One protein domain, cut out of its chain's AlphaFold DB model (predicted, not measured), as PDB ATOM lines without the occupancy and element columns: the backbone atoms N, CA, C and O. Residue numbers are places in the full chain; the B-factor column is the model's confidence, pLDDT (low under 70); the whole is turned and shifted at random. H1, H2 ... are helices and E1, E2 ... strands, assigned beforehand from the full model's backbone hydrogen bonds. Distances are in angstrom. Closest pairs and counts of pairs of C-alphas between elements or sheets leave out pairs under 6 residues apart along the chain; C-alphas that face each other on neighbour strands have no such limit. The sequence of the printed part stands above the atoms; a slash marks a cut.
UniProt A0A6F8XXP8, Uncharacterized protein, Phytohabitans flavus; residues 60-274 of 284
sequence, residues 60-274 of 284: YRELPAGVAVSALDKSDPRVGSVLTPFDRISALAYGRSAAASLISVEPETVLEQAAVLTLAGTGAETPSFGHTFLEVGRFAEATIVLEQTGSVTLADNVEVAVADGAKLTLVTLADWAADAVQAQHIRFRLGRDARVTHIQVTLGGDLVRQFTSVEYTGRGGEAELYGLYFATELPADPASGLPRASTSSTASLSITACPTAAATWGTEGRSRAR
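Overview. This is residues 60 to 274 of the 284 residues of an uncharacterized protein of Phytohabitans flavus (UniProt A0A6F8XXP8). The chain winds in stacked turns, a flattened solenoid: E3 and E4 each fold back on themselves as one turn, and E5 with E6, E7 with E8 and E9 with E10 make the next turns, E5, E7 and E9 in one wall and E6, E8 and E10 in the other. E1 and E2 extend one end of the stack and E11 the other, H1 packs on the outside of the wall that holds E6, and a loop around residues 234 to 241 sticks out. The printed part has 215 residues with one named helix and eleven named strands, H1 following E1 along the chain and coming before the other ten strands; the class is mostly strand, and the strands make one branched sheet in which E1 and E2, and E9 and E11, are antiparallel neighbours and the other neighbour pairs are parallel. It is compact, with a radius of gyration of the C-alphas of 17.3 A, and spans 56 by 37 by 36 A, only just elongated.

Arrangement. E1, residues 67 to 73, and E2, residues 99 to 105, are antiparallel neighbours at 155 degrees, with N 70 and O 102 within hydrogen-bond range at 3.0 A. E3, residues 115 to 136, is parallel to E2, with N 103 and O 133 2.8 A apart. E4, residues 141 to 162, is parallel to E3, with N 117 and O 145 2.8 A apart; E3 bends by 172 degrees and E4 by 177 degrees. On the other side of E4 from E3 are two parallel neighbours: E5, residues 167 to 176, beside residues 141 to 150, with N 144 and O 169 2.9 A apart, and E6, residues 181 to 190, beside residues 152 to 162, with N 158 and O 185 2.8 A apart. E5 and E6 are apart. E7, residues 195 to 202, is parallel to E5 at 10 degrees, with N 170 and O 197 2.8 A apart. E8, residues 207 to 216, is parallel to E6 at 10 degrees, with N 186 and O 211 2.8 A apart. E9, residues 222 to 229, is parallel to E7, with N 198 and O 224 2.8 A apart. E10, residues 248 to 256, is parallel to E8, with N 212 and O 252 3.0 A apart. E11, residues 270 to 274, is antiparallel to E9 at 174 degrees, with N 225 and O 273 2.9 A apart. H1, residues 88 to 96, is on the sheet at a height of 7.8 A, across the strands at 85 degrees to E3 on the local plane; the closest C-alphas of H1 and E3 are those of Ala 93 and Phe 129, 4.8 A apart. In H1 every O i to N i+4 pair is within hydrogen-bond range.

Along the chain. E1 begins at C-alpha 67, (-35.896, -35.069, 28.330). H1 measures 11.9 A from first to last C-alpha, and E1 and E2 19.4 A each. E3 and E4, 22 residues each, measure just 12.5 A and 10.2 A. E5 measures 27.9 A, E6 29.2 A, E7 23.0 A, E8 30.1 A, E9 23.4 A and E10 26.3 A. E11, 13.5 A, ends at C-alpha 274, (-20.838, -57.442, 31.850).

Size, cuts and confidence. The two C-alphas farthest apart, of Arg 219 and Ala 239, are 58.5 A apart. The printed part has no cut. The links E1 to H1, E9 to E10 and E10 to E11 are long. The mean pLDDT of the printed part is 84.3; residues 231 to 274 are under 70.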
ATOM      1  N   TYR A  60     -40.448 -37.958  17.844       96.56
ATOM      2  CA  TYR A  60     -41.060 -38.424  19.086       96.56
ATOM      3  C   TYR A  60     -42.490 -37.883  19.167       96.56
ATOM      4  O   TYR A  60     -42.832 -36.906  18.496       96.56
ATOM      5  N   ARG A  61     -43.340 -38.518  19.979       91.81
ATOM      6  CA  ARG A  61     -44.714 -38.045  20.212       91.81
ATOM      7  C   ARG A  61     -44.775 -37.106  21.409       91.81
ATOM      8  O   ARG A  61     -45.123 -35.940  21.271       91.81
ATOM      9  N   GLU A  62     -44.430 -37.636  22.572       93.38
ATOM     10  CA  GLU A  62     -44.376 -36.925  23.843       93.38
ATOM     11  C   GLU A  62     -43.141 -37.416  24.589       93.38
ATOM     12  O   GLU A  62     -42.825 -38.607  24.550       93.38
ATOM     13  N   LEU A  63     -42.424 -36.490  25.219       96.44
ATOM     14  CA  LEU A  63     -41.243 -36.797  26.010       96.44
ATOM     15  C   LEU A  63     -41.546 -36.537  27.487       96.44
ATOM     16  O   LEU A  63     -42.154 -35.510  27.802       96.44
ATOM     17  N   PRO A  64     -41.106 -37.427  28.391       96.88
ATOM     18  CA  PRO A  64     -41.118 -37.155  29.820       96.88
ATOM     19  C   PRO A  64     -40.414 -35.837  30.163       96.88
ATOM     20  O   PRO A  64     -39.456 -35.431  29.498       96.88
ATOM     21  N   ALA A  65     -40.854 -35.191  31.244       96.62
ATOM     22  CA  ALA A  65     -40.201 -33.989  31.748       96.62
ATOM     23  C   ALA A  65     -38.712 -34.250  32.042       96.62
ATOM     24  O   ALA A  65     -38.352 -35.287  32.599       96.62
ATOM     25  N   GLY A  66     -37.857 -33.299  31.662       96.44
ATOM     26  CA  GLY A  66     -36.403 -33.425  31.790       96.44
ATOM     27  C   GLY A  66     -35.723 -34.154  30.627       96.44
ATOM     28  O   GLY A  66     -34.504 -34.285  30.653       96.44
ATOM     29  N   VAL A  67     -36.465 -34.588  29.599       98.38
ATOM     30  CA  VAL A  67     -35.896 -35.069  28.330       98.38
ATOM     31  C   VAL A  67     -36.134 -34.044  27.227       98.38
ATOM     32  O   VAL A  67     -37.255 -33.574  27.042       98.38
ATOM     33  N   ALA A  68     -35.093 -33.724  26.463       98.12
ATOM     34  CA  ALA A  68     -35.195 -32.849  25.303       98.12
ATOM     35  C   ALA A  68     -34.476 -33.438  24.088       98.12
ATOM     36  O   ALA A  68     -33.535 -34.224  24.214       98.12
ATOM     37  N   VAL A  69     -34.938 -33.038  22.904       98.12
ATOM     38  CA  VAL A  69     -34.314 -33.374  21.625       98.12
ATOM     39  C   VAL A  69     -34.034 -32.086  20.873       98.12
ATOM     40  O   VAL A  69     -34.901 -31.220  20.761       98.12
ATOM     41  N   SER A  70     -32.823 -31.955  20.355       96.88
ATOM     42  CA  SER A  70     -32.402 -30.807  19.558       96.88
ATOM     43  C   SER A  70     -31.347 -31.224  18.534       96.88
ATOM     44  O   SER A  70     -30.999 -32.398  18.421       96.88
ATOM     45  N   ALA A  71     -30.861 -30.273  17.742       96.06
ATOM     46  CA  ALA A  71     -29.756 -30.492  16.819       96.06
ATOM     47  C   ALA A  71     -28.489 -29.812  17.349       96.06
ATOM     48  O   ALA A  71     -28.555 -28.723  17.918       96.06
ATOM     49  N   LEU A  72     -27.346 -30.450  17.127       96.06
ATOM     50  CA  LEU A  72     -26.017 -29.892  17.331       96.06
ATOM     51  C   LEU A  72     -25.379 -29.636  15.977       96.06
ATOM     52  O   LEU A  72     -25.363 -30.514  15.106       96.06
ATOM     53  N   ASP A  73     -24.794 -28.456  15.832       95.88
ATOM     54  CA  ASP A  73     -23.909 -28.177  14.714       95.88
ATOM     55  C   ASP A  73     -22.714 -29.129  14.731       95.88
ATOM     56  O   ASP A  73     -22.234 -29.553  15.785       95.88
ATOM     57  N   LYS A  74     -22.171 -29.430  13.548       92.88
ATOM     58  CA  LYS A  74     -20.995 -30.301  13.423       92.88
ATOM     59  C   LYS A  74     -19.787 -29.817  14.238       92.88
ATOM     60  O   LYS A  74     -18.950 -30.629  14.622       92.88
ATOM     61  N   SER A  75     -19.685 -28.510  14.467       94.94
ATOM     62  CA  SER A  75     -18.622 -27.873  15.249       94.94
ATOM     63  C   SER A  75     -18.880 -27.841  16.756       94.94
ATOM     64  O   SER A  75     -18.036 -27.319  17.485       94.94
ATOM     65  N   ASP A  76     -20.033 -28.319  17.235       97.62
ATOM     66  CA  ASP A  76     -20.307 -28.387  18.669       97.62
ATOM     67  C   ASP A  76     -19.265 -29.291  19.357       97.62
ATOM     68  O   ASP A  76     -18.985 -30.389  18.868       97.62
ATOM     69  N   PRO A  77     -18.675 -28.861  20.489       96.38
ATOM     70  CA  PRO A  77     -17.597 -29.592  21.153       96.38
ATOM     71  C   PRO A  77     -17.998 -30.980  21.665       96.38
ATOM     72  O   PRO A  77     -17.116 -31.769  22.000       96.38
ATOM     73  N   ARG A  78     -19.297 -31.292  21.759       95.81
ATOM     74  CA  ARG A  78     -19.777 -32.634  22.106       95.81
ATOM     75  C   ARG A  78     -19.593 -33.627  20.962       95.81
ATOM     76  O   ARG A  78     -19.351 -34.801  21.229       95.81
ATOM     77  N   VAL A  79     -19.689 -33.186  19.710       95.81
ATOM     78  CA  VAL A  79     -19.631 -34.059  18.529       95.81
ATOM     79  C   VAL A  79     -18.213 -34.613  18.369       95.81
ATOM     80  O   VAL A  79     -17.263 -33.860  18.177       95.81
ATOM     81  N   GLY A  80     -18.048 -35.935  18.433       94.81
ATOM     82  CA  GLY A  80     -16.736 -36.590  18.453       94.81
ATOM     83  C   GLY A  80     -16.056 -36.566  19.820       94.81
ATOM     84  O   GLY A  80     -14.896 -36.956  19.931       94.81
ATOM     85  N   SER A  81     -16.717 -36.097  20.879       96.62
ATOM     86  CA  SER A  81     -16.082 -36.019  22.196       96.62
ATOM     87  C   SER A  81     -15.945 -37.390  22.850       96.62
ATOM     88  O   SER A  81     -14.981 -37.598  23.585       96.62
ATOM     89  N   VAL A  82     -16.884 -38.312  22.615       96.88
ATOM     90  CA  VAL A  82     -16.977 -39.667  23.191       96.88
ATOM     91  C   VAL A  82     -16.395 -40.720  22.259       96.88
ATOM     92  O   VAL A  82     -15.690 -41.628  22.709       96.88
ATOM     93  N   LEU A  83     -16.688 -40.617  20.967       95.62
ATOM     94  CA  LEU A  83     -16.320 -41.616  19.972       95.62
ATOM     95  C   LEU A  83     -15.234 -41.065  19.054       95.62
ATOM     96  O   LEU A  83     -15.503 -40.304  18.131       95.62
ATOM     97  N   THR A  84     -14.006 -41.545  19.251       94.62
ATOM     98  CA  THR A  84     -12.976 -41.472  18.211       94.62
ATOM     99  C   THR A  84     -13.113 -42.689  17.293       94.62
ATOM    100  O   THR A  84     -13.009 -43.824  17.793       94.62
ATOM    101  N   PRO A  85     -13.365 -42.494  15.981       93.88
ATOM    102  CA  PRO A  85     -13.608 -43.597  15.065       93.88
ATOM    103  C   PRO A  85     -12.463 -44.602  15.058       93.88
ATOM    104  O   PRO A  85     -11.298 -44.248  15.234       93.88
ATOM    105  N   PHE A  86     -12.817 -45.872  14.890       88.88
ATOM    106  CA  PHE A  86     -11.879 -47.003  14.919       88.88
ATOM    107  C   PHE A  86     -11.811 -47.766  13.606       88.88
ATOM    108  O   PHE A  86     -10.981 -48.658  13.445       88.88
ATOM    109  N   ASP A  87     -12.716 -47.437  12.693       90.12
ATOM    110  CA  ASP A  87     -12.792 -48.013  11.374       90.12
ATOM    111  C   ASP A  87     -13.187 -46.938  10.358       90.12
ATOM    112  O   ASP A  87     -13.619 -45.830  10.695       90.12
ATOM    113  N   ARG A  88     -13.042 -47.302   9.083       91.88
ATOM    114  CA  ARG A  88     -13.325 -46.423   7.952       91.88
ATOM    115  C   ARG A  88     -14.782 -45.955   7.909       91.88
ATOM    116  O   ARG A  88     -15.027 -44.822   7.510       91.88
ATOM    117  N   ILE A  89     -15.746 -46.800   8.284       92.50
ATOM    118  CA  ILE A  89     -17.174 -46.461   8.182       92.50
ATOM    119  C   ILE A  89     -17.556 -45.450   9.259       92.50
ATOM    120  O   ILE A  89     -18.221 -44.464   8.958       92.50
ATOM    121  N   SER A  90     -17.084 -45.639  10.488       94.12
ATOM    122  CA  SER A  90     -17.281 -44.686  11.574       94.12
ATOM    123  C   SER A  90     -16.575 -43.353  11.286       94.12
ATOM    124  O   SER A  90     -17.129 -42.291  11.578       94.12
ATOM    125  N   ALA A  91     -15.396 -43.375  10.648       94.31
ATOM    126  CA  ALA A  91     -14.714 -42.156  10.207       94.31
ATOM    127  C   ALA A  91     -15.490 -41.436   9.091       94.31
ATOM    128  O   ALA A  91     -15.637 -40.216   9.134       94.31
ATOM    129  N   LEU A  92     -16.064 -42.179   8.134       93.69
ATOM    130  CA  LEU A  92     -16.974 -41.631   7.121       93.69
ATOM    131  C   LEU A  92     -18.237 -41.035   7.751       93.69
ATOM    132  O   LEU A  92     -18.603 -39.914   7.403       93.69
ATOM    133  N   ALA A  93     -18.872 -41.745   8.688       94.06
ATOM    134  CA  ALA A  93     -20.047 -41.269   9.415       94.06
ATOM    135  C   ALA A  93     -19.749 -39.957  10.140       94.06
ATOM    136  O   ALA A  93     -20.480 -38.984   9.974       94.06
ATOM    137  N   TYR A  94     -18.623 -39.891  10.855       94.69
ATOM    138  CA  TYR A  94     -18.176 -38.656  11.482       94.69
ATOM    139  C   TYR A  94     -17.917 -37.559  10.442       94.69
ATOM    140  O   TYR A  94     -18.486 -36.478  10.550       94.69
ATOM    141  N   GLY A  95     -17.080 -37.802   9.436       92.62
ATOM    142  CA  GLY A  95     -16.665 -36.771   8.482       92.62
ATOM    143  C   GLY A  95     -17.800 -36.228   7.609       92.62
ATOM    144  O   GLY A  95     -17.722 -35.088   7.157       92.62
ATOM    145  N   ARG A  96     -18.852 -37.022   7.375       91.88
ATOM    146  CA  ARG A  96     -19.938 -36.691   6.435       91.88
ATOM    147  C   ARG A  96     -21.266 -36.335   7.091       91.88
ATOM    148  O   ARG A  96     -22.139 -35.815   6.401       91.88
ATOM    149  N   SER A  97     -21.436 -36.574   8.390       91.56
ATOM    150  CA  SER A  97     -22.603 -36.074   9.122       91.56
ATOM    151  C   SER A  97     -22.601 -34.540   9.116       91.56
ATOM    152  O   SER A  97     -21.646 -33.933   9.604       91.56
ATOM    153  N   ALA A  98     -23.661 -33.910   8.607       90.31
ATOM    154  CA  ALA A  98     -23.771 -32.446   8.571       90.31
ATOM    155  C   ALA A  98     -24.073 -31.824   9.949       90.31
ATOM    156  O   ALA A  98     -23.683 -30.693  10.219       90.31
ATOM    157  N   ALA A  99     -24.762 -32.570  10.809       92.38
ATOM    158  CA  ALA A  99     -25.158 -32.196  12.161       92.38
ATOM    159  C   ALA A  99     -25.324 -33.472  13.000       92.38
ATOM    160  O   ALA A  99     -25.351 -34.578  12.446       92.38
ATOM    161  N   ALA A 100     -25.458 -33.322  14.316       95.81
ATOM    162  CA  ALA A 100     -25.826 -34.414  15.210       95.81
ATOM    163  C   ALA A 100     -27.198 -34.166  15.846       95.81
ATOM    164  O   ALA A 100     -27.553 -33.031  16.145       95.81
ATOM    165  N   SER A 101     -27.967 -35.226  16.081       97.44
ATOM    166  CA  SER A 101     -29.173 -35.141  16.911       97.44
ATOM    167  C   SER A 101     -28.775 -35.279  18.379       97.44
ATOM    168  O   SER A 101     -28.154 -36.276  18.740       97.44
ATOM    169  N   LEU A 102     -29.118 -34.305  19.220       98.06
ATOM    170  CA  LEU A 102     -28.937 -34.374  20.668       98.06
ATOM    171  C   LEU A 102     -30.207 -34.906  21.318       98.06
ATOM    172  O   LEU A 102     -31.290 -34.377  21.083       98.06
ATOM    173  N   ILE A 103     -30.049 -35.904  22.176       98.56
ATOM    174  CA  ILE A 103     -31.032 -36.321  23.170       98.56
ATOM    175  C   ILE A 103     -30.410 -36.004  24.529       98.56
ATOM    176  O   ILE A 103     -29.353 -36.541  24.852       98.56
ATOM    177  N   SER A 104     -31.027 -35.134  25.320       98.56
ATOM    178  CA  SER A 104     -30.516 -34.762  26.641       98.56
ATOM    179  C   SER A 104     -31.484 -35.177  27.739       98.56
ATOM    180  O   SER A 104     -32.690 -34.978  27.611       98.56
ATOM    181  N   VAL A 105     -30.944 -35.728  28.822       98.75
ATOM    182  CA  VAL A 105     -31.647 -35.964  30.085       98.75
ATOM    183  C   VAL A 105     -31.035 -35.052  31.139       98.75
ATOM    184  O   VAL A 105     -29.833 -35.133  31.404       98.75
ATOM    185  N   GLU A 106     -31.854 -34.196  31.737       98.62
ATOM    186  CA  GLU A 106     -31.415 -33.237  32.748       98.62
ATOM    187  C   GLU A 106     -30.831 -33.936  33.994       98.62
ATOM    188  O   GLU A 106     -31.259 -35.039  34.357       98.62
ATOM    189  N   PRO A 107     -29.865 -33.315  34.693       98.62
ATOM    190  CA  PRO A 107     -29.352 -33.833  35.958       98.62
ATOM    191  C   PRO A 107     -30.462 -34.075  36.986       98.62
ATOM    192  O   PRO A 107     -31.480 -33.387  36.987       98.62
ATOM    193  N   GLU A 108     -30.250 -35.052  37.869       98.19
ATOM    194  CA  GLU A 108     -31.152 -35.409  38.981       98.19
ATOM    195  C   GLU A 108     -32.576 -35.816  38.553       98.19
ATOM    196  O   GLU A 108     -33.447 -36.045  39.391       98.19
ATOM    197  N   THR A 109     -32.813 -35.966  37.249       98.31
ATOM    198  CA  THR A 109     -34.104 -36.377  36.703       98.31
ATOM    199  C   THR A 109     -34.273 -37.884  36.831       98.31
ATOM    200  O   THR A 109     -33.437 -38.651  36.356       98.31
ATOM    201  N   VAL A 110     -35.383 -38.316  37.426       98.44
ATOM    202  CA  VAL A 110     -35.791 -39.724  37.478       98.44
ATOM    203  C   VAL A 110     -37.027 -39.895  36.606       98.44
ATOM    204  O   VAL A 110     -38.094 -39.374  36.926       98.44
ATOM    205  N   LEU A 111     -36.884 -40.606  35.491       97.88
ATOM    206  CA  LEU A 111     -37.991 -40.860  34.579       97.88
ATOM    207  C   LEU A 111     -38.851 -42.015  35.089       97.88
ATOM    208  O   LEU A 111     -38.392 -43.152  35.175       97.88
ATOM    209  N   GLU A 112     -40.124 -41.737  35.366       95.62
ATOM    210  CA  GLU A 112     -41.103 -42.770  35.735       95.62
ATOM    211  C   GLU A 112     -41.527 -43.638  34.540       95.62
ATOM    212  O   GLU A 112     -42.008 -44.759  34.707       95.62
ATOM    213  N   GLN A 113     -41.355 -43.119  33.324       96.25
ATOM    214  CA  GLN A 113     -41.716 -43.770  32.068       96.25
ATOM    215  C   GLN A 113     -40.577 -43.641  31.061       96.25
ATOM    216  O   GLN A 113     -39.784 -42.701  31.113       96.25
ATOM    217  N   ALA A 114     -40.498 -44.586  30.127       97.44
ATOM    218  CA  ALA A 114     -39.483 -44.543  29.086       97.44
ATOM    219  C   ALA A 114     -39.729 -43.380  28.112       97.44
ATOM    220  O   ALA A 114     -40.855 -43.169  27.665       97.44
ATOM    221  N   ALA A 115     -38.665 -42.671  27.732       98.31
ATOM    222  CA  ALA A 115     -38.710 -41.756  26.597       98.31
ATOM    223  C   ALA A 115     -38.514 -42.562  25.308       98.31
ATOM    224  O   ALA A 115     -37.469 -43.189  25.125       98.31
ATOM    225  N   VAL A 116     -39.521 -42.564  24.434       98.38
ATOM    226  CA  VAL A 116     -39.500 -43.313  23.172       98.38
ATOM    227  C   VAL A 116     -39.273 -42.349  22.017       98.38
ATOM    228  O   VAL A 116     -40.040 -41.404  21.819       98.38
ATOM    229  N   LEU A 117     -38.203 -42.591  21.266       98.44
ATOM    230  CA  LEU A 117     -37.776 -41.801  20.123       98.44
ATOM    231  C   LEU A 117     -37.637 -42.700  18.901       98.44
ATOM    232  O   LEU A 117     -37.192 -43.840  19.016       98.44
ATOM    233  N   THR A 118     -37.947 -42.165  17.727       98.31
ATOM    234  CA  THR A 118     -37.861 -42.888  16.459       98.31
ATOM    235  C   THR A 118     -36.899 -42.175  15.517       98.31
ATOM    236  O   THR A 118     -37.136 -41.038  15.118       98.31
ATOM    237  N   LEU A 119     -35.825 -42.852  15.126       96.81
ATOM    238  CA  LEU A 119     -34.950 -42.475  14.026       96.81
ATOM    239  C   LEU A 119     -35.542 -43.026  12.720       96.81
ATOM    240  O   LEU A 119     -35.467 -44.228  12.458       96.81
ATOM    241  N   ALA A 120     -36.156 -42.154  11.921       94.94
ATOM    242  CA  ALA A 120     -36.912 -42.562  10.738       94.94
ATOM    243  C   ALA A 120     -36.096 -42.426   9.445       94.94
ATOM    244  O   ALA A 120     -35.661 -41.335   9.065       94.94
ATOM    245  N   GLY A 121     -35.927 -43.545   8.748       91.94
ATOM    246  CA  GLY A 121     -35.357 -43.622   7.411       91.94
ATOM    247  C   GLY A 121     -36.347 -43.239   6.320       91.94
ATOM    248  O   GLY A 121     -37.505 -43.650   6.361       91.94
ATOM    249  N   THR A 122     -35.888 -42.488   5.320       87.56
ATOM    250  CA  THR A 122     -36.738 -41.983   4.226       87.56
ATOM    251  C   THR A 122     -36.412 -42.581   2.855       87.56
ATOM    252  O   THR A 122     -37.100 -42.271   1.883       87.56
ATOM    253  N   GLY A 123     -35.405 -43.456   2.751       89.19
ATOM    254  CA  GLY A 123     -35.034 -44.128   1.507       89.19
ATOM    255  C   GLY A 123     -33.681 -44.843   1.576       89.19
ATOM    256  O   GLY A 123     -32.767 -44.407   2.274       89.19
ATOM    257  N   ALA A 124     -33.541 -45.937   0.822       87.19
ATOM    258  CA  ALA A 124     -32.319 -46.750   0.779       87.19
ATOM    259  C   ALA A 124     -31.438 -46.515  -0.465       87.19
ATOM    260  O   ALA A 124     -30.363 -47.107  -0.569       87.19
ATOM    261  N   GLU A 125     -31.868 -45.654  -1.391       87.31
ATOM    262  CA  GLU A 125     -31.212 -45.441  -2.692       87.31
ATOM    263  C   GLU A 125     -29.842 -44.760  -2.587       87.31
ATOM    264  O   GLU A 125     -28.941 -45.030  -3.382       87.31
ATOM    265  N   THR A 126     -29.669 -43.868  -1.607       87.94
ATOM    266  CA  THR A 126     -28.421 -43.133  -1.392       87.94
ATOM    267  C   THR A 126     -27.857 -43.410   0.002       87.94
ATOM    268  O   THR A 126     -28.610 -43.453   0.977       87.94
ATOM    269  N   PRO A 127     -26.530 -43.599   0.133       91.38
ATOM    270  CA  PRO A 127     -25.882 -43.659   1.436       91.38
ATOM    271  C   PRO A 127     -26.146 -42.390   2.235       91.38
ATOM    272  O   PRO A 127     -26.078 -41.302   1.688       91.38
ATOM    273  N   SER A 128     -26.380 -42.508   3.529       93.00
ATOM    274  CA  SER A 128     -26.603 -41.403   4.455       93.00
ATOM    275  C   SER A 128     -25.680 -41.564   5.660       93.00
ATOM    276  O   SER A 128     -25.267 -42.679   5.996       93.00
ATOM    277  N   PHE A 129     -25.316 -40.442   6.281       94.12
ATOM    278  CA  PHE A 129     -24.342 -40.407   7.371       94.12
ATOM    279  C   PHE A 129     -24.942 -39.703   8.586       94.12
ATOM    280  O   PHE A 129     -25.204 -38.500   8.545       94.12
ATOM    281  N   GLY A 130     -25.199 -40.469   9.644       94.56
ATOM    282  CA  GLY A 130     -25.883 -40.006  10.848       94.56
ATOM    283  C   GLY A 130     -24.942 -39.787  12.028       94.56
ATOM    284  O   GLY A 130     -23.909 -40.444  12.162       94.56
ATOM    285  N   HIS A 131     -25.333 -38.883  12.921       97.12
ATOM    286  CA  HIS A 131     -24.682 -38.707  14.211       97.12
ATOM    287  C   HIS A 131     -25.745 -38.457  15.283       97.12
ATOM    288  O   HIS A 131     -26.580 -37.565  15.133       97.12
ATOM    289  N   THR A 132     -25.722 -39.239  16.358       98.31
ATOM    290  CA  THR A 132     -26.592 -39.046  17.527       98.31
ATOM    291  C   THR A 132     -25.741 -38.886  18.776       98.31
ATOM    292  O   THR A 132     -24.817 -39.667  18.990       98.31
ATOM    293  N   PHE A 133     -26.058 -37.902  19.607       98.56
ATOM    294  CA  PHE A 133     -25.438 -37.687  20.906       98.56
ATOM    295  C   PHE A 133     -26.504 -37.815  21.997       98.56
ATOM    296  O   PHE A 133     -27.469 -37.057  22.010       98.56
ATOM    297  N   LEU A 134     -26.350 -38.774  22.903       98.75
ATOM    298  CA  LEU A 134     -27.201 -38.961  24.074       98.75
ATOM    299  C   LEU A 134     -26.433 -38.516  25.320       98.75
ATOM    300  O   LEU A 134     -25.467 -39.160  25.728       98.75
ATOM    301  N   GLU A 135     -26.875 -37.420  25.926       98.56
ATOM    302  CA  GLU A 135     -26.312 -36.855  27.152       98.56
ATOM    303  C   GLU A 135     -27.221 -37.188  28.336       98.56
ATOM    304  O   GLU A 135     -28.391 -36.809  28.354       98.56
ATOM    305  N   VAL A 136     -26.694 -37.893  29.337       98.81
ATOM    306  CA  VAL A 136     -27.414 -38.204  30.577       98.81
ATOM    307  C   VAL A 136     -26.755 -37.474  31.738       98.81
ATOM    308  O   VAL A 136     -25.613 -37.773  32.104       98.81
ATOM    309  N   GLY A 137     -27.483 -36.513  32.306       98.62
ATOM    310  CA  GLY A 137     -27.037 -35.661  33.398       98.62
ATOM    311  C   GLY A 137     -26.699 -36.423  34.680       98.62
ATOM    312  O   GLY A 137     -27.101 -37.565  34.898       98.62
ATOM    313  N   ARG A 138     -25.924 -35.777  35.556       98.44
ATOM    314  CA  ARG A 138     -25.459 -36.374  36.820       98.44
ATOM    315  C   ARG A 138     -26.637 -36.822  37.674       98.44
ATOM    316  O   ARG A 138     -27.616 -36.093  37.780       98.44
ATOM    317  N   PHE A 139     -26.510 -37.987  38.304       98.50
ATOM    318  CA  PHE A 139     -27.548 -38.588  39.154       98.50
ATOM    319  C   PHE A 139     -28.913 -38.821  38.480       98.50
ATOM    320  O   PHE A 139     -29.865 -39.166  39.175       98.50
ATOM    321  N   ALA A 140     -29.024 -38.663  37.158       98.69
ATOM    322  CA  ALA A 140     -30.260 -38.954  36.448       98.69
ATOM    323  C   ALA A 140     -30.491 -40.469  36.357       98.69
ATOM    324  O   ALA A 140     -29.542 -41.247  36.237       98.69
ATOM    325  N   GLU A 141     -31.748 -40.895  36.383       98.69
ATOM    326  CA  GLU A 141     -32.172 -42.274  36.162       98.69
ATOM    327  C   GLU A 141     -33.199 -42.297  35.031       98.69
ATOM    328  O   GLU A 141     -34.307 -41.784  35.172       98.69
ATOM    329  N   ALA A 142     -32.816 -42.856  33.884       98.50
ATOM    330  CA  ALA A 142     -33.608 -42.765  32.665       98.50
ATOM    331  C   ALA A 142     -33.672 -44.087  31.906       98.50
ATOM    332  O   ALA A 142     -32.684 -44.816  31.790       98.50
ATOM    333  N   THR A 143     -34.843 -44.348  31.326       98.69
ATOM    334  CA  THR A 143     -35.017 -45.361  30.285       98.69
ATOM    335  C   THR A 143     -35.284 -44.657  28.964       98.69
ATOM    336  O   THR A 143     -36.271 -43.934  28.838       98.69
ATOM    337  N   ILE A 144     -34.405 -44.864  27.988       98.62
ATOM    338  CA  ILE A 144     -34.509 -44.301  26.642       98.62
ATOM    339  C   ILE A 144     -34.679 -45.455  25.659       98.62
ATOM    340  O   ILE A 144     -33.891 -46.403  25.670       98.62
ATOM    341  N   VAL A 145     -35.693 -45.373  24.806       98.56
ATOM    342  CA  VAL A 145     -35.915 -46.305  23.699       98.56
ATOM    343  C   VAL A 145     -35.680 -45.544  22.403       98.56
ATOM    344  O   VAL A 145     -36.380 -44.576  22.122       98.56
ATOM    345  N   LEU A 146     -34.687 -45.974  21.632       98.31
ATOM    346  CA  LEU A 146     -34.405 -45.469  20.295       98.31
ATOM    347  C   LEU A 146     -34.802 -46.533  19.274       98.31
ATOM    348  O   LEU A 146     -34.088 -47.518  19.064       98.31
ATOM    349  N   GLU A 147     -35.952 -46.328  18.654       97.81
ATOM    350  CA  GLU A 147     -36.457 -47.136  17.553       97.81
ATOM    351  C   GLU A 147     -35.862 -46.635  16.244       97.81
ATOM    352  O   GLU A 147     -35.778 -45.434  16.009       97.81
ATOM    353  N   GLN A 148     -35.443 -47.541  15.377       97.31
ATOM    354  CA  GLN A 148     -34.876 -47.222  14.079       97.31
ATOM    355  C   GLN A 148     -35.704 -47.944  13.020       97.31
ATOM    356  O   GLN A 148     -35.754 -49.173  13.022       97.31
ATOM    357  N   THR A 149     -36.414 -47.184  12.181       96.38
ATOM    358  CA  THR A 149     -37.474 -47.715  11.306       96.38
ATOM    359  C   THR A 149     -37.458 -47.095   9.913       96.38
ATOM    360  O   THR A 149     -36.926 -46.006   9.703       96.38
ATOM    361  N   GLY A 150     -38.072 -47.777   8.944       94.81
ATOM    362  CA  GLY A 150     -38.123 -47.335   7.545       94.81
ATOM    363  C   GLY A 150     -36.965 -47.872   6.701       94.81
ATOM    364  O   GLY A 150     -36.291 -48.825   7.089       94.81
ATOM    365  N   SER A 151     -36.750 -47.283   5.526       94.31
ATOM    366  CA  SER A 151     -35.704 -47.702   4.581       94.31
ATOM    367  C   SER A 151     -34.506 -46.760   4.667       94.31
ATOM    368  O   SER A 151     -34.678 -45.541   4.634       94.31
ATOM    369  N   VAL A 152     -33.292 -47.313   4.760       94.50
ATOM    370  CA  VAL A 152     -32.036 -46.544   4.808       94.50
ATOM    371  C   VAL A 152     -30.884 -47.280   4.136       94.50
ATOM    372  O   VAL A 152     -30.836 -48.503   4.150       94.50
ATOM    373  N   THR A 153     -29.903 -46.536   3.632       94.94
ATOM    374  CA  THR A 153     -28.510 -46.998   3.563       94.94
ATOM    375  C   THR A 153     -27.717 -46.068   4.480       94.94
ATOM    376  O   THR A 153     -27.470 -44.925   4.112       94.94
ATOM    377  N   LEU A 154     -27.396 -46.491   5.704       95.06
ATOM    378  CA  LEU A 154     -26.929 -45.620   6.790       95.06
ATOM    379  C   LEU A 154     -25.592 -46.077   7.377       95.06
ATOM    380  O   LEU A 154     -25.440 -47.228   7.778       95.06
ATOM    381  N   ALA A 155     -24.651 -45.145   7.500       95.31
ATOM    382  CA  ALA A 155     -23.535 -45.259   8.432       95.31
ATOM    383  C   ALA A 155     -23.712 -44.224   9.541       95.31
ATOM    384  O   ALA A 155     -23.819 -43.032   9.250       95.31
ATOM    385  N   ASP A 156     -23.754 -44.648  10.800       95.56
ATOM    386  CA  ASP A 156     -24.021 -43.734  11.908       95.56
ATOM    387  C   ASP A 156     -23.157 -43.968  13.145       95.56
ATOM    388  O   ASP A 156     -22.816 -45.091  13.520       95.56
ATOM    389  N   ASN A 157     -22.813 -42.858  13.794       97.44
ATOM    390  CA  ASN A 157     -22.138 -42.849  15.084       97.44
ATOM    391  C   ASN A 157     -23.128 -42.417  16.168       97.44
ATOM    392  O   ASN A 157     -23.817 -41.405  16.025       97.44
ATOM    393  N   VAL A 158     -23.178 -43.177  17.259       98.25
ATOM    394  CA  VAL A 158     -23.980 -42.864  18.442       98.25
ATOM    395  C   VAL A 158     -23.050 -42.708  19.635       98.25
ATOM    396  O   VAL A 158     -22.417 -43.661  20.092       98.25
ATOM    397  N   GLU A 159     -22.974 -41.492  20.146       98.56
ATOM    398  CA  GLU A 159     -22.194 -41.125  21.317       98.56
ATOM    399  C   GLU A 159     -23.106 -41.056  22.533       98.56
ATOM    400  O   GLU A 159     -24.092 -40.328  22.530       98.56
ATOM    401  N   VAL A 160     -22.797 -41.821  23.576       98.75
ATOM    402  CA  VAL A 160     -23.599 -41.867  24.800       98.75
ATOM    403  C   VAL A 160     -22.733 -41.449  25.980       98.75
ATOM    404  O   VAL A 160     -21.888 -42.215  26.447       98.75
ATOM    405  N   ALA A 161     -22.942 -40.232  26.469       98.56
ATOM    406  CA  ALA A 161     -22.274 -39.695  27.644       98.56
ATOM    407  C   ALA A 161     -23.160 -39.891  28.879       98.56
ATOM    408  O   ALA A 161     -24.213 -39.269  29.006       98.56
ATOM    409  N   VAL A 162     -22.725 -40.745  29.805       98.62
ATOM    410  CA  VAL A 162     -23.427 -41.012  31.064       98.62
ATOM    411  C   VAL A 162     -22.617 -40.409  32.203       98.62
ATOM    412  O   VAL A 162     -21.527 -40.890  32.527       98.62
ATOM    413  N   ALA A 163     -23.129 -39.325  32.782       98.50
ATOM    414  CA  ALA A 163     -22.422 -38.575  33.809       98.50
ATOM    415  C   ALA A 163     -22.348 -39.321  35.155       98.50
ATOM    416  O   ALA A 163     -22.942 -40.381  35.357       98.50
ATOM    417  N   ASP A 164     -21.598 -38.746  36.096       98.25
ATOM    418  CA  ASP A 164     -21.375 -39.330  37.419       98.25
ATOM    419  C   ASP A 164     -22.685 -39.680  38.143       98.25
ATOM    420  O   ASP A 164     -23.604 -38.860  38.245       98.25
ATOM    421  N   GLY A 165     -22.743 -40.897  38.680       97.94
ATOM    422  CA  GLY A 165     -23.873 -41.430  39.438       97.94
ATOM    423  C   GLY A 165     -25.157 -41.631  38.631       97.94
ATOM    424  O   GLY A 165     -26.173 -41.993  39.224       97.94
ATOM    425  N   ALA A 166     -25.142 -41.397  37.317       98.69
ATOM    426  CA  ALA A 166     -26.314 -41.574  36.473       98.69
ATOM    427  C   ALA A 166     -26.562 -43.053  36.145       98.69
ATOM    428  O   ALA A 166     -25.634 -43.866  36.060       98.69
ATOM    429  N   LYS A 167     -27.831 -43.404  35.944       98.69
ATOM    430  CA  LYS A 167     -28.293 -44.734  35.556       98.69
ATOM    431  C   LYS A 167     -29.072 -44.635  34.252       98.69
ATOM    432  O   LYS A 167     -30.136 -44.028  34.197       98.69
ATOM    433  N   LEU A 168     -28.554 -45.269  33.210       98.75
ATOM    434  CA  LEU A 168     -29.193 -45.313  31.902       98.75
ATOM    435  C   LEU A 168     -29.596 -46.745  31.563       98.75
ATOM    436  O   LEU A 168     -28.754 -47.641  31.528       98.75
ATOM    437  N   THR A 169     -30.864 -46.943  31.226       98.75
ATOM    438  CA  THR A 169     -31.288 -48.075  30.402       98.75
ATOM    439  C   THR A 169     -31.517 -47.564  28.988       98.75
ATOM    440  O   THR A 169     -32.449 -46.802  28.751       98.75
ATOM    441  N   LEU A 170     -30.660 -47.959  28.048       98.69
ATOM    442  CA  LEU A 170     -30.817 -47.637  26.635       98.69
ATOM    443  C   LEU A 170     -31.282 -48.883  25.889       98.69
ATOM    444  O   LEU A 170     -30.592 -49.903  25.888       98.69
ATOM    445  N   VAL A 171     -32.424 -48.794  25.223       98.00
ATOM    446  CA  VAL A 171     -32.903 -49.819  24.298       98.00
ATOM    447  C   VAL A 171     -32.757 -49.280  22.884       98.00
ATOM    448  O   VAL A 171     -33.345 -48.256  22.557       98.00
ATOM    449  N   THR A 172     -31.980 -49.953  22.042       96.88
ATOM    450  CA  THR A 172     -31.885 -49.635  20.611       96.88
ATOM    451  C   THR A 172     -32.571 -50.736  19.820       96.88
ATOM    452  O   THR A 172     -32.102 -51.879  19.835       96.88
ATOM    453  N   LEU A 173     -33.669 -50.391  19.151       95.81
ATOM    454  CA  LEU A 173     -34.474 -51.308  18.355       95.81
ATOM    455  C   LEU A 173     -34.271 -51.007  16.870       95.81
ATOM    456  O   LEU A 173     -34.785 -50.014  16.369       95.81
ATOM    457  N   ALA A 174     -33.544 -51.867  16.166       94.88
ATOM    458  CA  ALA A 174     -33.410 -51.812  14.717       94.88
ATOM    459  C   ALA A 174     -34.540 -52.627  14.063       94.88
ATOM    460  O   ALA A 174     -34.408 -53.838  13.857       94.88
ATOM    461  N   ASP A 175     -35.645 -51.952  13.754       94.50
ATOM    462  CA  ASP A 175     -36.809 -52.478  13.030       94.50
ATOM    463  C   ASP A 175     -36.908 -51.819  11.647       94.50
ATOM    464  O   ASP A 175     -37.860 -51.125  11.283       94.50
ATOM    465  N   TRP A 176     -35.825 -51.968  10.889       94.19
ATOM    466  CA  TRP A 176     -35.726 -51.412   9.553       94.19
ATOM    467  C   TRP A 176     -36.509 -52.233   8.524       94.19
ATOM    468  O   TRP A 176     -36.667 -53.450   8.649       94.19
ATOM    469  N   ALA A 177     -36.918 -51.575   7.441       93.00
ATOM    470  CA  ALA A 177     -37.504 -52.231   6.280       93.00
ATOM    471  C   ALA A 177     -36.534 -53.251   5.655       93.00
ATOM    472  O   ALA A 177     -35.315 -53.166   5.808       93.00
ATOM    473  N   ALA A 178     -37.078 -54.227   4.924       90.75
ATOM    474  CA  ALA A 178     -36.313 -55.353   4.379       90.75
ATOM    475  C   ALA A 178     -35.201 -54.951   3.391       90.75
ATOM    476  O   ALA A 178     -34.300 -55.741   3.128       90.75
ATOM    477  N   ASP A 179     -35.258 -53.742   2.838       91.25
ATOM    478  CA  ASP A 179     -34.259 -53.188   1.932       91.25
ATOM    479  C   ASP A 179     -33.173 -52.375   2.651       91.25
ATOM    480  O   ASP A 179     -32.234 -51.932   1.994       91.25
ATOM    481  N   ALA A 180     -33.268 -52.168   3.964       92.94
ATOM    482  CA  ALA A 180     -32.381 -51.266   4.679       92.94
ATOM    483  C   ALA A 180     -31.000 -51.867   4.980       92.94
ATOM    484  O   ALA A 180     -30.861 -53.038   5.339       92.94
ATOM    485  N   VAL A 181     -29.971 -51.028   4.903       93.75
ATOM    486  CA  VAL A 181     -28.585 -51.341   5.241       93.75
ATOM    487  C   VAL A 181     -28.097 -50.354   6.294       93.75
ATOM    488  O   VAL A 181     -28.157 -49.147   6.076       93.75
ATOM    489  N   GLN A 182     -27.572 -50.848   7.412       94.56
ATOM    490  CA  GLN A 182     -27.018 -50.023   8.484       94.56
ATOM    491  C   GLN A 182     -25.652 -50.540   8.944       94.56
ATOM    492  O   GLN A 182     -25.471 -51.736   9.184       94.56
ATOM    493  N   ALA A 183     -24.706 -49.622   9.128       94.44
ATOM    494  CA  ALA A 183     -23.448 -49.848   9.824       94.44
ATOM    495  C   ALA A 183     -23.265 -48.783  10.918       94.44
ATOM    496  O   ALA A 183     -22.943 -47.634  10.628       94.44
ATOM    497  N   GLN A 184     -23.464 -49.182  12.170       95.19
ATOM    498  CA  GLN A 184     -23.500 -48.284  13.319       95.19
ATOM    499  C   GLN A 184     -22.340 -48.541  14.282       95.19
ATOM    500  O   GLN A 184     -22.009 -49.697  14.571       95.19
ATOM    501  N   HIS A 185     -21.787 -47.478  14.864       95.38
ATOM    502  CA  HIS A 185     -20.916 -47.559  16.039       95.38
ATOM    503  C   HIS A 185     -21.546 -46.810  17.216       95.38
ATOM    504  O   HIS A 185     -21.702 -45.595  17.177       95.38
ATOM    505  N   ILE A 186     -21.882 -47.542  18.280       96.81
ATOM    506  CA  ILE A 186     -22.347 -46.989  19.555       96.81
ATOM    507  C   ILE A 186     -21.176 -46.972  20.549       96.81
ATOM    508  O   ILE A 186     -20.566 -48.010  20.836       96.81
ATOM    509  N   ARG A 187     -20.844 -45.805  21.104       96.69
ATOM    510  CA  ARG A 187     -19.817 -45.654  22.145       96.69
ATOM    511  C   ARG A 187     -20.426 -45.063  23.405       96.69
ATOM    512  O   ARG A 187     -20.939 -43.951  23.387       96.69
ATOM    513  N   PHE A 188     -20.282 -45.783  24.510       97.88
ATOM    514  CA  PHE A 188     -20.624 -45.298  25.841       97.88
ATOM    515  C   PHE A 188     -19.388 -44.732  26.533       97.88
ATOM    516  O   PHE A 188     -18.344 -45.384  26.551       97.88
ATOM    517  N   ARG A 189     -19.529 -43.569  27.163       97.56
ATOM    518  CA  ARG A 189     -18.595 -43.034  28.155       97.56
ATOM    519  C   ARG A 189     -19.288 -42.978  29.506       97.56
ATOM    520  O   ARG A 189     -20.304 -42.302  29.649       97.56
ATOM    521  N   LEU A 190     -18.721 -43.673  30.485       97.06
ATOM    522  CA  LEU A 190     -19.270 -43.802  31.833       97.06
ATOM    523  C   LEU A 190     -18.432 -43.018  32.838       97.06
ATOM    524  O   LEU A 190     -17.254 -43.330  33.034       97.06
ATOM    525  N   GLY A 191     -19.071 -42.049  33.495       95.81
ATOM    526  CA  GLY A 191     -18.526 -41.338  34.646       95.81
ATOM    527  C   GLY A 191     -18.359 -42.219  35.889       95.81
ATOM    528  O   GLY A 191     -18.537 -43.442  35.872       95.81
ATOM    529  N   ARG A 192     -18.008 -41.587  37.010       94.88
ATOM    530  CA  ARG A 192     -17.857 -42.270  38.302       94.88
ATOM    531  C   ARG A 192     -19.207 -42.794  38.788       94.88
ATOM    532  O   ARG A 192     -20.186 -42.058  38.785       94.88
ATOM    533  N   ASP A 193     -19.247 -44.046  39.234       96.31
ATOM    534  CA  ASP A 193     -20.448 -44.733  39.739       96.31
ATOM    535  C   ASP A 193     -21.632 -44.758  38.747       96.31
ATOM    536  O   ASP A 193     -22.767 -45.048  39.131       96.31
ATOM    537  N   ALA A 194     -21.374 -44.466  37.467       97.62
ATOM    538  CA  ALA A 194     -22.370 -44.489  36.409       97.62
ATOM    539  C   ALA A 194     -22.727 -45.931  36.027       97.62
ATOM    540  O   ALA A 194     -21.862 -46.809  35.953       97.62
ATOM    541  N   ARG A 195     -24.002 -46.187  35.747       97.81
ATOM    542  CA  ARG A 195     -24.497 -47.512  35.355       97.81
ATOM    543  C   ARG A 195     -25.200 -47.417  34.016       97.81
ATOM    544  O   ARG A 195     -26.098 -46.598  33.856       97.81
ATOM    545  N   VAL A 196     -24.844 -48.294  33.086       98.12
ATOM    546  CA  VAL A 196     -25.581 -48.452  31.834       98.12
ATOM    547  C   VAL A 196     -26.031 -49.889  31.634       98.12
ATOM    548  O   VAL A 196     -25.254 -50.831  31.786       98.12
ATOM    549  N   THR A 197     -27.297 -50.044  31.271       98.12
ATOM    550  CA  THR A 197     -27.842 -51.262  30.679       98.12
ATOM    551  C   THR A 197     -28.202 -50.944  29.237       98.12
ATOM    552  O   THR A 197     -29.090 -50.134  28.990       98.12
ATOM    553  N   HIS A 198     -27.506 -51.547  28.276       98.00
ATOM    554  CA  HIS A 198     -27.816 -51.411  26.856       98.00
ATOM    555  C   HIS A 198     -28.438 -52.702  26.345       98.00
ATOM    556  O   HIS A 198     -27.868 -53.782  26.508       98.00
ATOM    557  N   ILE A 199     -29.614 -52.586  25.742       96.00
ATOM    558  CA  ILE A 199     -30.333 -53.691  25.119       96.00
ATOM    559  C   ILE A 199     -30.451 -53.365  23.637       96.00
ATOM    560  O   ILE A 199     -31.186 -52.463  23.240       96.00
ATOM    561  N   GLN A 200     -29.717 -54.105  22.821       94.19
ATOM    562  CA  GLN A 200     -29.728 -53.965  21.378       94.19
ATOM    563  C   GLN A 200     -30.561 -55.088  20.768       94.19
ATOM    564  O   GLN A 200     -30.249 -56.268  20.954       94.19
ATOM    565  N   VAL A 201     -31.618 -54.720  20.051       93.25
ATOM    566  CA  VAL A 201     -32.525 -55.655  19.386       93.25
ATOM    567  C   VAL A 201     -32.535 -55.363  17.893       93.25
ATOM    568  O   VAL A 201     -32.796 -54.234  17.490       93.25
ATOM    569  N   THR A 202     -32.283 -56.378  17.071       91.31
ATOM    570  CA  THR A 202     -32.365 -56.285  15.607       91.31
ATOM    571  C   THR A 202     -33.471 -57.205  15.099       91.31
ATOM    572  O   THR A 202     -33.374 -58.428  15.248       91.31
ATOM    573  N   LEU A 203     -34.519 -56.612  14.522       89.44
ATOM    574  CA  LEU A 203     -35.691 -57.313  13.986       89.44
ATOM    575  C   LEU A 203     -35.734 -57.325  12.452       89.44
ATOM    576  O   LEU A 203     -36.241 -58.286  11.876       89.44
ATOM    577  N   GLY A 204     -35.198 -56.287  11.805       87.38
ATOM    578  CA  GLY A 204     -35.316 -56.077  10.361       87.38
ATOM    579  C   GLY A 204     -34.028 -55.601   9.682       87.38
ATOM    580  O   GLY A 204     -32.967 -55.519  10.305       87.38
ATOM    581  N   GLY A 205     -34.138 -55.288   8.390       90.31
ATOM    582  CA  GLY A 205     -33.025 -54.898   7.517       90.31
ATOM    583  C   GLY A 205     -32.484 -56.017   6.616       90.31
ATOM    584  O   GLY A 205     -32.554 -57.207   6.930       90.31
ATOM    585  N   ASP A 206     -31.899 -55.612   5.487       89.19
ATOM    586  CA  ASP A 206     -31.100 -56.458   4.592       89.19
ATOM    587  C   ASP A 206     -29.765 -56.805   5.277       89.19
ATOM    588  O   ASP A 206     -29.391 -57.974   5.437       89.19
ATOM    589  N   LEU A 207     -29.064 -55.772   5.757       89.88
ATOM    590  CA  LEU A 207     -27.803 -55.890   6.485       89.88
ATOM    591  C   LEU A 207     -27.748 -54.870   7.617       89.88
ATOM    592  O   LEU A 207     -27.699 -53.671   7.368       89.88
ATOM    593  N   VAL A 208     -27.668 -55.351   8.856       91.31
ATOM    594  CA  VAL A 208     -27.490 -54.498  10.037       91.31
ATOM    595  C   VAL A 208     -26.233 -54.927  10.775       91.31
ATOM    596  O   VAL A 208     -26.116 -56.050  11.272       91.31
ATOM    597  N   ARG A 209     -25.265 -54.021  10.843       91.25
ATOM    598  CA  ARG A 209     -24.049 -54.186  11.629       91.25
ATOM    599  C   ARG A 209     -24.020 -53.115  12.701       91.25
ATOM    600  O   ARG A 209     -24.046 -51.933  12.390       91.25
ATOM    601  N   GLN A 210     -23.894 -53.539  13.948       91.19
ATOM    602  CA  GLN A 210     -23.782 -52.629  15.081       91.19
ATOM    603  C   GLN A 210     -22.556 -53.024  15.895       91.19
ATOM    604  O   GLN A 210     -22.405 -54.176  16.319       91.19
ATOM    605  N   PHE A 211     -21.659 -52.064  16.073       90.69
ATOM    606  CA  PHE A 211     -20.501 -52.193  16.933       90.69
ATOM    607  C   PHE A 211     -20.712 -51.365  18.188       90.69
ATOM    608  O   PHE A 211     -20.780 -50.140  18.123       90.69
ATOM    609  N   THR A 212     -20.786 -52.028  19.335       91.44
ATOM    610  CA  THR A 212     -20.914 -51.340  20.620       91.44
ATOM    611  C   THR A 212     -19.568 -51.308  21.320       91.44
ATOM    612  O   THR A 212     -18.772 -52.247  21.243       91.44
ATOM    613  N   SER A 213     -19.278 -50.217  22.021       90.56
ATOM    614  CA  SER A 213     -18.072 -50.152  22.827       90.56
ATOM    615  C   SER A 213     -18.194 -49.216  24.021       90.56
ATOM    616  O   SER A 213     -19.014 -48.304  24.013       90.56
ATOM    617  N   VAL A 214     -17.384 -49.444  25.053       93.12
ATOM    618  CA  VAL A 214     -17.481 -48.714  26.329       93.12
ATOM    619  C   VAL A 214     -16.127 -48.155  26.755       93.12
ATOM    620  O   VAL A 214     -15.107 -48.843  26.649       93.12
ATOM    621  N   GLU A 215     -16.142 -46.912  27.233       93.12
ATOM    622  CA  GLU A 215     -15.081 -46.207  27.948       93.12
ATOM    623  C   GLU A 215     -15.518 -45.949  29.396       93.12
ATOM    624  O   GLU A 215     -16.618 -45.452  29.637       93.12
ATOM    625  N   TYR A 216     -14.637 -46.224  30.357       92.62
ATOM    626  CA  TYR A 216     -14.838 -45.864  31.761       92.62
ATOM    627  C   TYR A 216     -13.902 -44.713  32.120       92.62
ATOM    628  O   TYR A 216     -12.686 -44.888  32.092       92.62
ATOM    629  N   THR A 217     -14.453 -43.555  32.479       90.88
ATOM    630  CA  THR A 217     -13.674 -42.375  32.900       90.88
ATOM    631  C   THR A 217     -13.614 -42.225  34.419       90.88
ATOM    632  O   THR A 217     -12.848 -41.411  34.933       90.88
ATOM    633  N   GLY A 218     -14.383 -43.035  35.154       82.31
ATOM    634  CA  GLY A 218     -14.402 -43.064  36.612       82.31
ATOM    635  C   GLY A 218     -14.462 -44.476  37.202       82.31
ATOM    636  O   GLY A 218     -14.742 -45.473  36.533       82.31
ATOM    637  N   ARG A 219     -14.189 -44.558  38.508       87.69
ATOM    638  CA  ARG A 219     -14.349 -45.790  39.299       87.69
ATOM    639  C   ARG A 219     -15.827 -46.107  39.523       87.69
ATOM    640  O   ARG A 219     -16.658 -45.210  39.468       87.69
ATOM    641  N   GLY A 220     -16.136 -47.378  39.787       90.75
ATOM    642  CA  GLY A 220     -17.502 -47.822  40.096       90.75
ATOM    643  C   GLY A 220     -18.452 -47.853  38.896       90.75
ATOM    644  O   GLY A 220     -19.617 -48.203  39.061       90.75
ATOM    645  N   GLY A 221     -17.959 -47.521  37.699       90.75
ATOM    646  CA  GLY A 221     -18.726 -47.608  36.470       90.75
ATOM    647  C   GLY A 221     -19.099 -49.055  36.138       90.75
ATOM    648  O   GLY A 221     -18.290 -49.980  36.271       90.75
ATOM    649  N   GLU A 222     -20.328 -49.254  35.681       92.56
ATOM    650  CA  GLU A 222     -20.856 -50.562  35.311       92.56
ATOM    651  C   GLU A 222     -21.564 -50.504  33.958       92.56
ATOM    652  O   GLU A 222     -22.380 -49.618  33.716       92.56
ATOM    653  N   ALA A 223     -21.266 -51.479  33.095       93.69
ATOM    654  CA  ALA A 223     -21.967 -51.668  31.832       93.69
ATOM    655  C   ALA A 223     -22.470 -53.105  31.712       93.69
ATOM    656  O   ALA A 223     -21.701 -54.067  31.845       93.69
ATOM    657  N   GLU A 224     -23.757 -53.239  31.421       93.12
ATOM    658  CA  GLU A 224     -24.397 -54.483  31.021       93.12
ATOM    659  C   GLU A 224     -24.917 -54.332  29.600       93.12
ATOM    660  O   GLU A 224     -25.740 -53.464  29.330       93.12
ATOM    661  N   LEU A 225     -24.421 -55.157  28.684       91.81
ATOM    662  CA  LEU A 225     -24.692 -55.019  27.259       91.81
ATOM    663  C   LEU A 225     -25.294 -56.329  26.760       91.81
ATOM    664  O   LEU A 225     -24.683 -57.398  26.892       91.81
ATOM    665  N   TYR A 226     -26.503 -56.236  26.228       91.12
ATOM    666  CA  TYR A 226     -27.315 -57.350  25.763       91.12
ATOM    667  C   TYR A 226     -27.587 -57.185  24.272       91.12
ATOM    668  O   TYR A 226     -28.016 -56.119  23.839       91.12
ATOM    669  N   GLY A 227     -27.360 -58.243  23.497       87.50
ATOM    670  CA  GLY A 227     -27.692 -58.296  22.077       87.50
ATOM    671  C   GLY A 227     -28.681 -59.416  21.780       87.50
ATOM    672  O   GLY A 227     -28.461 -60.565  22.176       87.50
ATOM    673  N   LEU A 228     -29.746 -59.079  21.058       86.62
ATOM    674  CA  LEU A 228     -30.713 -60.009  20.485       86.62
ATOM    675  C   LEU A 228     -30.872 -59.692  18.998       86.62
ATOM    676  O   LEU A 228     -31.144 -58.555  18.624       86.62
ATOM    677  N   TYR A 229     -30.731 -60.698  18.148       79.06
ATOM    678  CA  TYR A 229     -30.947 -60.555  16.714       79.06
ATOM    679  C   TYR A 229     -31.751 -61.742  16.197       79.06
ATOM    680  O   TYR A 229     -31.541 -62.880  16.628       79.06
ATOM    681  N   PHE A 230     -32.669 -61.472  15.274       71.69
ATOM    682  CA  PHE A 230     -33.420 -62.507  14.574       71.69
ATOM    683  C   PHE A 230     -32.859 -62.664  13.166       71.69
ATOM    684  O   PHE A 230     -33.025 -61.800  12.312       71.69
ATOM    685  N   ALA A 231     -32.205 -63.795  12.913       57.78
ATOM    686  CA  ALA A 231     -31.914 -64.214  11.553       57.78
ATOM    687  C   ALA A 231     -33.186 -64.861  10.991       57.78
ATOM    688  O   ALA A 231     -33.480 -66.019  11.291       57.78
ATOM    689  N   THR A 232     -33.980 -64.104  10.236       50.03
ATOM    690  CA  THR A 232     -35.079 -64.688   9.466       50.03
ATOM    691  C   THR A 232     -34.566 -65.054   8.075       50.03
ATOM    692  O   THR A 232     -34.036 -64.224   7.339       50.03
ATOM    693  N   GLU A 233     -34.703 -66.328   7.709       48.22
ATOM    694  CA  GLU A 233     -34.809 -66.704   6.303       48.22
ATOM    695  C   GLU A 233     -36.291 -66.586   5.951       48.22
ATOM    696  O   GLU A 233     -37.083 -67.471   6.280       48.22
ATOM    697  N   LEU A 234     -36.703 -65.474   5.340       44.62
ATOM    698  CA  LEU A 234     -38.047 -65.423   4.775       44.62
ATOM    699  C   LEU A 234     -38.096 -66.405   3.589       44.62
ATOM    700  O   LEU A 234     -37.218 -66.353   2.716       44.62
ATOM    701  N   PRO A 235     -39.084 -67.319   3.526       41.94
ATOM    702  CA  PRO A 235     -39.325 -68.099   2.321       41.94
ATOM    703  C   PRO A 235     -39.477 -67.137   1.142       41.94
ATOM    704  O   PRO A 235     -40.168 -66.128   1.260       41.94
ATOM    705  N   ALA A 236     -38.828 -67.432   0.014       45.88
ATOM    706  CA  ALA A 236     -39.039 -66.650  -1.197       45.88
ATOM    707  C   ALA A 236     -40.536 -66.671  -1.534       45.88
ATOM    708  O   ALA A 236     -41.100 -67.755  -1.682       45.88
ATOM    709  N   ASP A 237     -41.167 -65.501  -1.638       45.91
ATOM    710  CA  ASP A 237     -42.510 -65.397  -2.197       45.91
ATOM    711  C   ASP A 237     -42.411 -65.693  -3.704       45.91
ATOM    712  O   ASP A 237     -41.826 -64.884  -4.437       45.91
ATOM    713  N   PRO A 238     -42.953 -66.827  -4.191       47.69
ATOM    714  CA  PRO A 238     -42.854 -67.200  -5.598       47.69
ATOM    715  C   PRO A 238     -43.551 -66.200  -6.536       47.69
ATOM    716  O   PRO A 238     -43.247 -66.201  -7.728       47.69
ATOM    717  N   ALA A 239     -44.444 -65.337  -6.032       53.75
ATOM    718  CA  ALA A 239     -45.117 -64.303  -6.823       53.75
ATOM    719  C   ALA A 239     -44.296 -63.008  -6.972       53.75
ATOM    720  O   ALA A 239     -44.544 -62.230  -7.892       53.75
ATOM    721  N   SER A 240     -43.316 -62.777  -6.095       52.19
ATOM    722  CA  SER A 240     -42.588 -61.502  -6.011       52.19
ATOM    723  C   SER A 240     -41.450 -61.357  -7.027       52.19
ATOM    724  O   SER A 240     -40.998 -60.244  -7.285       52.19
ATOM    725  N   GLY A 241     -40.945 -62.465  -7.587       38.62
ATOM    726  CA  GLY A 241     -39.765 -62.466  -8.465       38.62
ATOM    727  C   GLY A 241     -38.470 -61.964  -7.800       38.62
ATOM    728  O   GLY A 241     -37.441 -61.869  -8.472       38.62
ATOM    729  N   LEU A 242     -38.502 -61.649  -6.501       40.97
ATOM    730  CA  LEU A 242     -37.371 -61.135  -5.741       40.97
ATOM    731  C   LEU A 242     -36.523 -62.301  -5.198       40.97
ATOM    732  O   LEU A 242     -37.065 -63.335  -4.798       40.97
ATOM    733  N   PRO A 243     -35.184 -62.170  -5.186       40.78
ATOM    734  CA  PRO A 243     -34.312 -63.184  -4.604       40.78
ATOM    735  C   PRO A 243     -34.597 -63.366  -3.104       40.78
ATOM    736  O   PRO A 243     -35.093 -62.457  -2.443       40.78
ATOM    737  N   ARG A 244     -34.241 -64.539  -2.553       42.16
ATOM    738  CA  ARG A 244     -34.302 -64.813  -1.103       42.16
ATOM    739  C   ARG A 244     -33.640 -63.674  -0.320       42.16
ATOM    740  O   ARG A 244     -32.433 -63.470  -0.448       42.16
ATOM    741  N   ALA A 245     -34.409 -62.988   0.520       40.75
ATOM    742  CA  ALA A 245     -33.871 -62.061   1.505       40.75
ATOM    743  C   ALA A 245     -33.371 -62.871   2.711       40.75
ATOM    744  O   ALA A 245     -34.161 -63.476   3.434       40.75
ATOM    745  N   SER A 246     -32.053 -62.929   2.899       43.03
ATOM    746  CA  SER A 246     -31.442 -63.428   4.135       43.03
ATOM    747  C   SER A 246     -30.919 -62.234   4.926       43.03
ATOM    748  O   SER A 246     -29.921 -61.626   4.517       43.03
ATOM    749  N   THR A 247     -31.554 -61.884   6.042       50.00
ATOM    750  CA  THR A 247     -31.045 -60.822   6.919       50.00
ATOM    751  C   THR A 247     -29.704 -61.258   7.507       50.00
ATOM    752  O   THR A 247     -29.618 -62.275   8.195       50.00
ATOM    753  N   SER A 248     -28.631 -60.515   7.213       53.81
ATOM    754  CA  SER A 248     -27.331 -60.731   7.861       53.81
ATOM    755  C   SER A 248     -27.124 -59.679   8.940       53.81
ATOM    756  O   SER A 248     -26.834 -58.522   8.625       53.81
ATOM    757  N   SER A 249     -27.258 -60.086  10.199       53.72
ATOM    758  CA  SER A 249     -26.960 -59.247  11.357       53.72
ATOM    759  C   SER A 249     -25.641 -59.671  11.998       53.72
ATOM    760  O   SER A 249     -25.498 -60.823  12.408       53.72
ATOM    761  N   THR A 250     -24.700 -58.738  12.138       54.94
ATOM    762  CA  THR A 250     -23.451 -58.969  12.879       54.94
ATOM    763  C   THR A 250     -23.356 -57.950  14.004       54.94
ATOM    764  O   THR A 250     -23.224 -56.752  13.755       54.94
ATOM    765  N   ALA A 251     -23.390 -58.430  15.245       52.41
ATOM    766  CA  ALA A 251     -23.116 -57.623  16.425       52.41
ATOM    767  C   ALA A 251     -21.690 -57.908  16.905       52.41
ATOM    768  O   ALA A 251     -21.319 -59.062  17.120       52.41
ATOM    769  N   SER A 252     -20.892 -56.858  17.069       55.22
ATOM    770  CA  SER A 252     -19.574 -56.946  17.696       55.22
ATOM    771  C   SER A 252     -19.515 -55.965  18.859       55.22
ATOM    772  O   SER A 252     -20.123 -54.898  18.833       55.22
ATOM    773  N   LEU A 253     -18.822 -56.356  19.917       49.78
ATOM    774  CA  LEU A 253     -18.714 -55.586  21.145       49.78
ATOM    775  C   LEU A 253     -17.239 -55.505  21.567       49.78
ATOM    776  O   LEU A 253     -16.519 -56.500  21.607       49.78
ATOM    777  N   SER A 254     -16.778 -54.311  21.919       48.38
ATOM    778  CA  SER A 254     -15.452 -54.128  22.510       48.38
ATOM    779  C   SER A 254     -15.544 -53.344  23.812       48.38
ATOM    780  O   SER A 254     -16.124 -52.265  23.883       48.38
ATOM    781  N   ILE A 255     -14.969 -53.884  24.881       48.97
ATOM    782  CA  ILE A 255     -14.932 -53.207  26.177       48.97
ATOM    783  C   ILE A 255     -13.508 -52.711  26.386       48.97
ATOM    784  O   ILE A 255     -12.581 -53.511  26.505       48.97
ATOM    785  N   THR A 256     -13.328 -51.391  26.423       45.31
ATOM    786  CA  THR A 256     -12.053 -50.779  26.797       45.31
ATOM    787  C   THR A 256     -12.138 -50.410  28.272       45.31
ATOM    788  O   THR A 256     -12.647 -49.354  28.635       45.31
ATOM    789  N   ALA A 257     -11.677 -51.313  29.132       32.88
ATOM    790  CA  ALA A 257     -11.509 -51.051  30.556       32.88
ATOM    791  C   ALA A 257     -10.022 -50.854  30.881       32.88
ATOM    792  O   ALA A 257      -9.153 -51.413  30.209       32.88
ATOM    793  N   CYS A 258      -9.724 -50.139  31.969       30.53
ATOM    794  CA  CYS A 258      -8.469 -50.347  32.698       30.53
ATOM    795  C   CYS A 258      -8.365 -51.865  33.037       30.53
ATOM    796  O   CYS A 258      -9.392 -52.484  33.320       30.53
ATOM    797  N   PRO A 259      -7.189 -52.514  32.953       29.03
ATOM    798  CA  PRO A 259      -6.937 -53.752  32.186       29.03
ATOM    799  C   PRO A 259      -7.493 -55.085  32.752       29.03
ATOM    800  O   PRO A 259      -6.822 -56.110  32.686       29.03
ATOM    801  N   THR A 260      -8.710 -55.139  33.302       28.98
ATOM    802  CA  THR A 260      -9.220 -56.341  34.011       28.98
ATOM    803  C   THR A 260     -10.659 -56.770  33.677       28.98
ATOM    804  O   THR A 260     -11.272 -57.502  34.451       28.98
ATOM    805  N   ALA A 261     -11.219 -56.396  32.519       30.80
ATOM    806  CA  ALA A 261     -12.553 -56.858  32.108       30.80
ATOM    807  C   ALA A 261     -12.503 -58.138  31.247       30.80
ATOM    808  O   ALA A 261     -11.796 -58.187  30.242       30.80
ATOM    809  N   ALA A 262     -13.291 -59.157  31.612       31.05
ATOM    810  CA  ALA A 262     -13.495 -60.372  30.821       31.05
ATOM    811  C   ALA A 262     -14.841 -60.309  30.076       31.05
ATOM    812  O   ALA A 262     -15.884 -60.100  30.694       31.05
ATOM    813  N   ALA A 263     -14.826 -60.519  28.758       33.53
ATOM    814  CA  ALA A 263     -16.021 -60.684  27.927       33.53
ATOM    815  C   ALA A 263     -16.180 -62.164  27.541       33.53
ATOM    816  O   ALA A 263     -15.195 -62.826  27.213       33.53
ATOM    817  N   THR A 264     -17.406 -62.688  27.576       29.95
ATOM    818  CA  THR A 264     -17.739 -64.043  27.101       29.95
ATOM    819  C   THR A 264     -18.688 -63.944  25.912       29.95
ATOM    820  O   THR A 264     -19.589 -63.109  25.898       29.95
ATOM    821  N   TRP A 265     -18.454 -64.772  24.894       34.03
ATOM    822  CA  TRP A 265     -19.154 -64.734  23.609       34.03
ATOM    823  C   TRP A 265     -19.909 -66.041  23.380       34.03
ATOM    824  O   TRP A 265     -19.348 -67.112  23.597       34.03
ATOM    825  N   GLY A 266     -21.164 -65.949  22.933       28.58
ATOM    826  CA  GLY A 266     -21.983 -67.089  22.520       28.58
ATOM    827  C   GLY A 266     -22.303 -67.019  21.027       28.58
ATOM    828  O   GLY A 266     -22.524 -65.935  20.492       28.58
ATOM    829  N   THR A 267     -22.320 -68.171  20.359       31.20
ATOM    830  CA  THR A 267     -22.542 -68.321  18.907       31.20
ATOM    831  C   THR A 267     -24.008 -68.520  18.501       31.20
ATOM    832  O   THR A 267     -24.272 -68.763  17.332       31.20
ATOM    833  N   GLU A 268     -24.977 -68.379  19.409       31.98
ATOM    834  CA  GLU A 268     -26.402 -68.566  19.090       31.98
ATOM    835  C   GLU A 268     -27.283 -67.493  19.739       31.98
ATOM    836  O   GLU A 268     -27.508 -67.512  20.948       31.98
ATOM    837  N   GLY A 269     -27.795 -66.561  18.923       47.53
ATOM    838  CA  GLY A 269     -29.016 -65.765  19.156       47.53
ATOM    839  C   GLY A 269     -29.071 -64.824  20.368       47.53
ATOM    840  O   GLY A 269     -30.009 -64.042  20.479       47.53
ATOM    841  N   ARG A 270     -28.104 -64.873  21.285       45.84
ATOM    842  CA  ARG A 270     -28.006 -64.023  22.473       45.84
ATOM    843  C   ARG A 270     -26.542 -63.758  22.791       45.84
ATOM    844  O   ARG A 270     -25.771 -64.693  22.999       45.84
ATOM    845  N   SER A 271     -26.172 -62.488  22.891       53.19
ATOM    846  CA  SER A 271     -24.881 -62.068  23.435       53.19
ATOM    847  C   SER A 271     -25.098 -61.293  24.733       53.19
ATOM    848  O   SER A 271     -26.020 -60.484  24.854       53.19
ATOM    849  N   ARG A 272     -24.269 -61.575  25.742       47.62
ATOM    850  CA  ARG A 272     -24.258 -60.855  27.016       47.62
ATOM    851  C   ARG A 272     -22.825 -60.530  27.380       47.62
ATOM    852  O   ARG A 272     -21.992 -61.429  27.445       47.62
ATOM    853  N   ALA A 273     -22.570 -59.280  27.722       57.09
ATOM    854  CA  ALA A 273     -21.328 -58.883  28.357       57.09
ATOM    855  C   ALA A 273     -21.610 -58.025  29.585       57.09
ATOM    856  O   ALA A 273     -22.508 -57.182  29.589       57.09
ATOM    857  N   ARG A 274     -20.824 -58.249  30.634       50.59
ATOM    858  CA  ARG A 274     -20.838 -57.442  31.850       50.59
ATOM    859  C   ARG A 274     -19.410 -57.033  32.156       50.59
ATOM    860  O   ARG A 274     -18.548 -57.897  32.284       50.59
TER     861      ARG A 274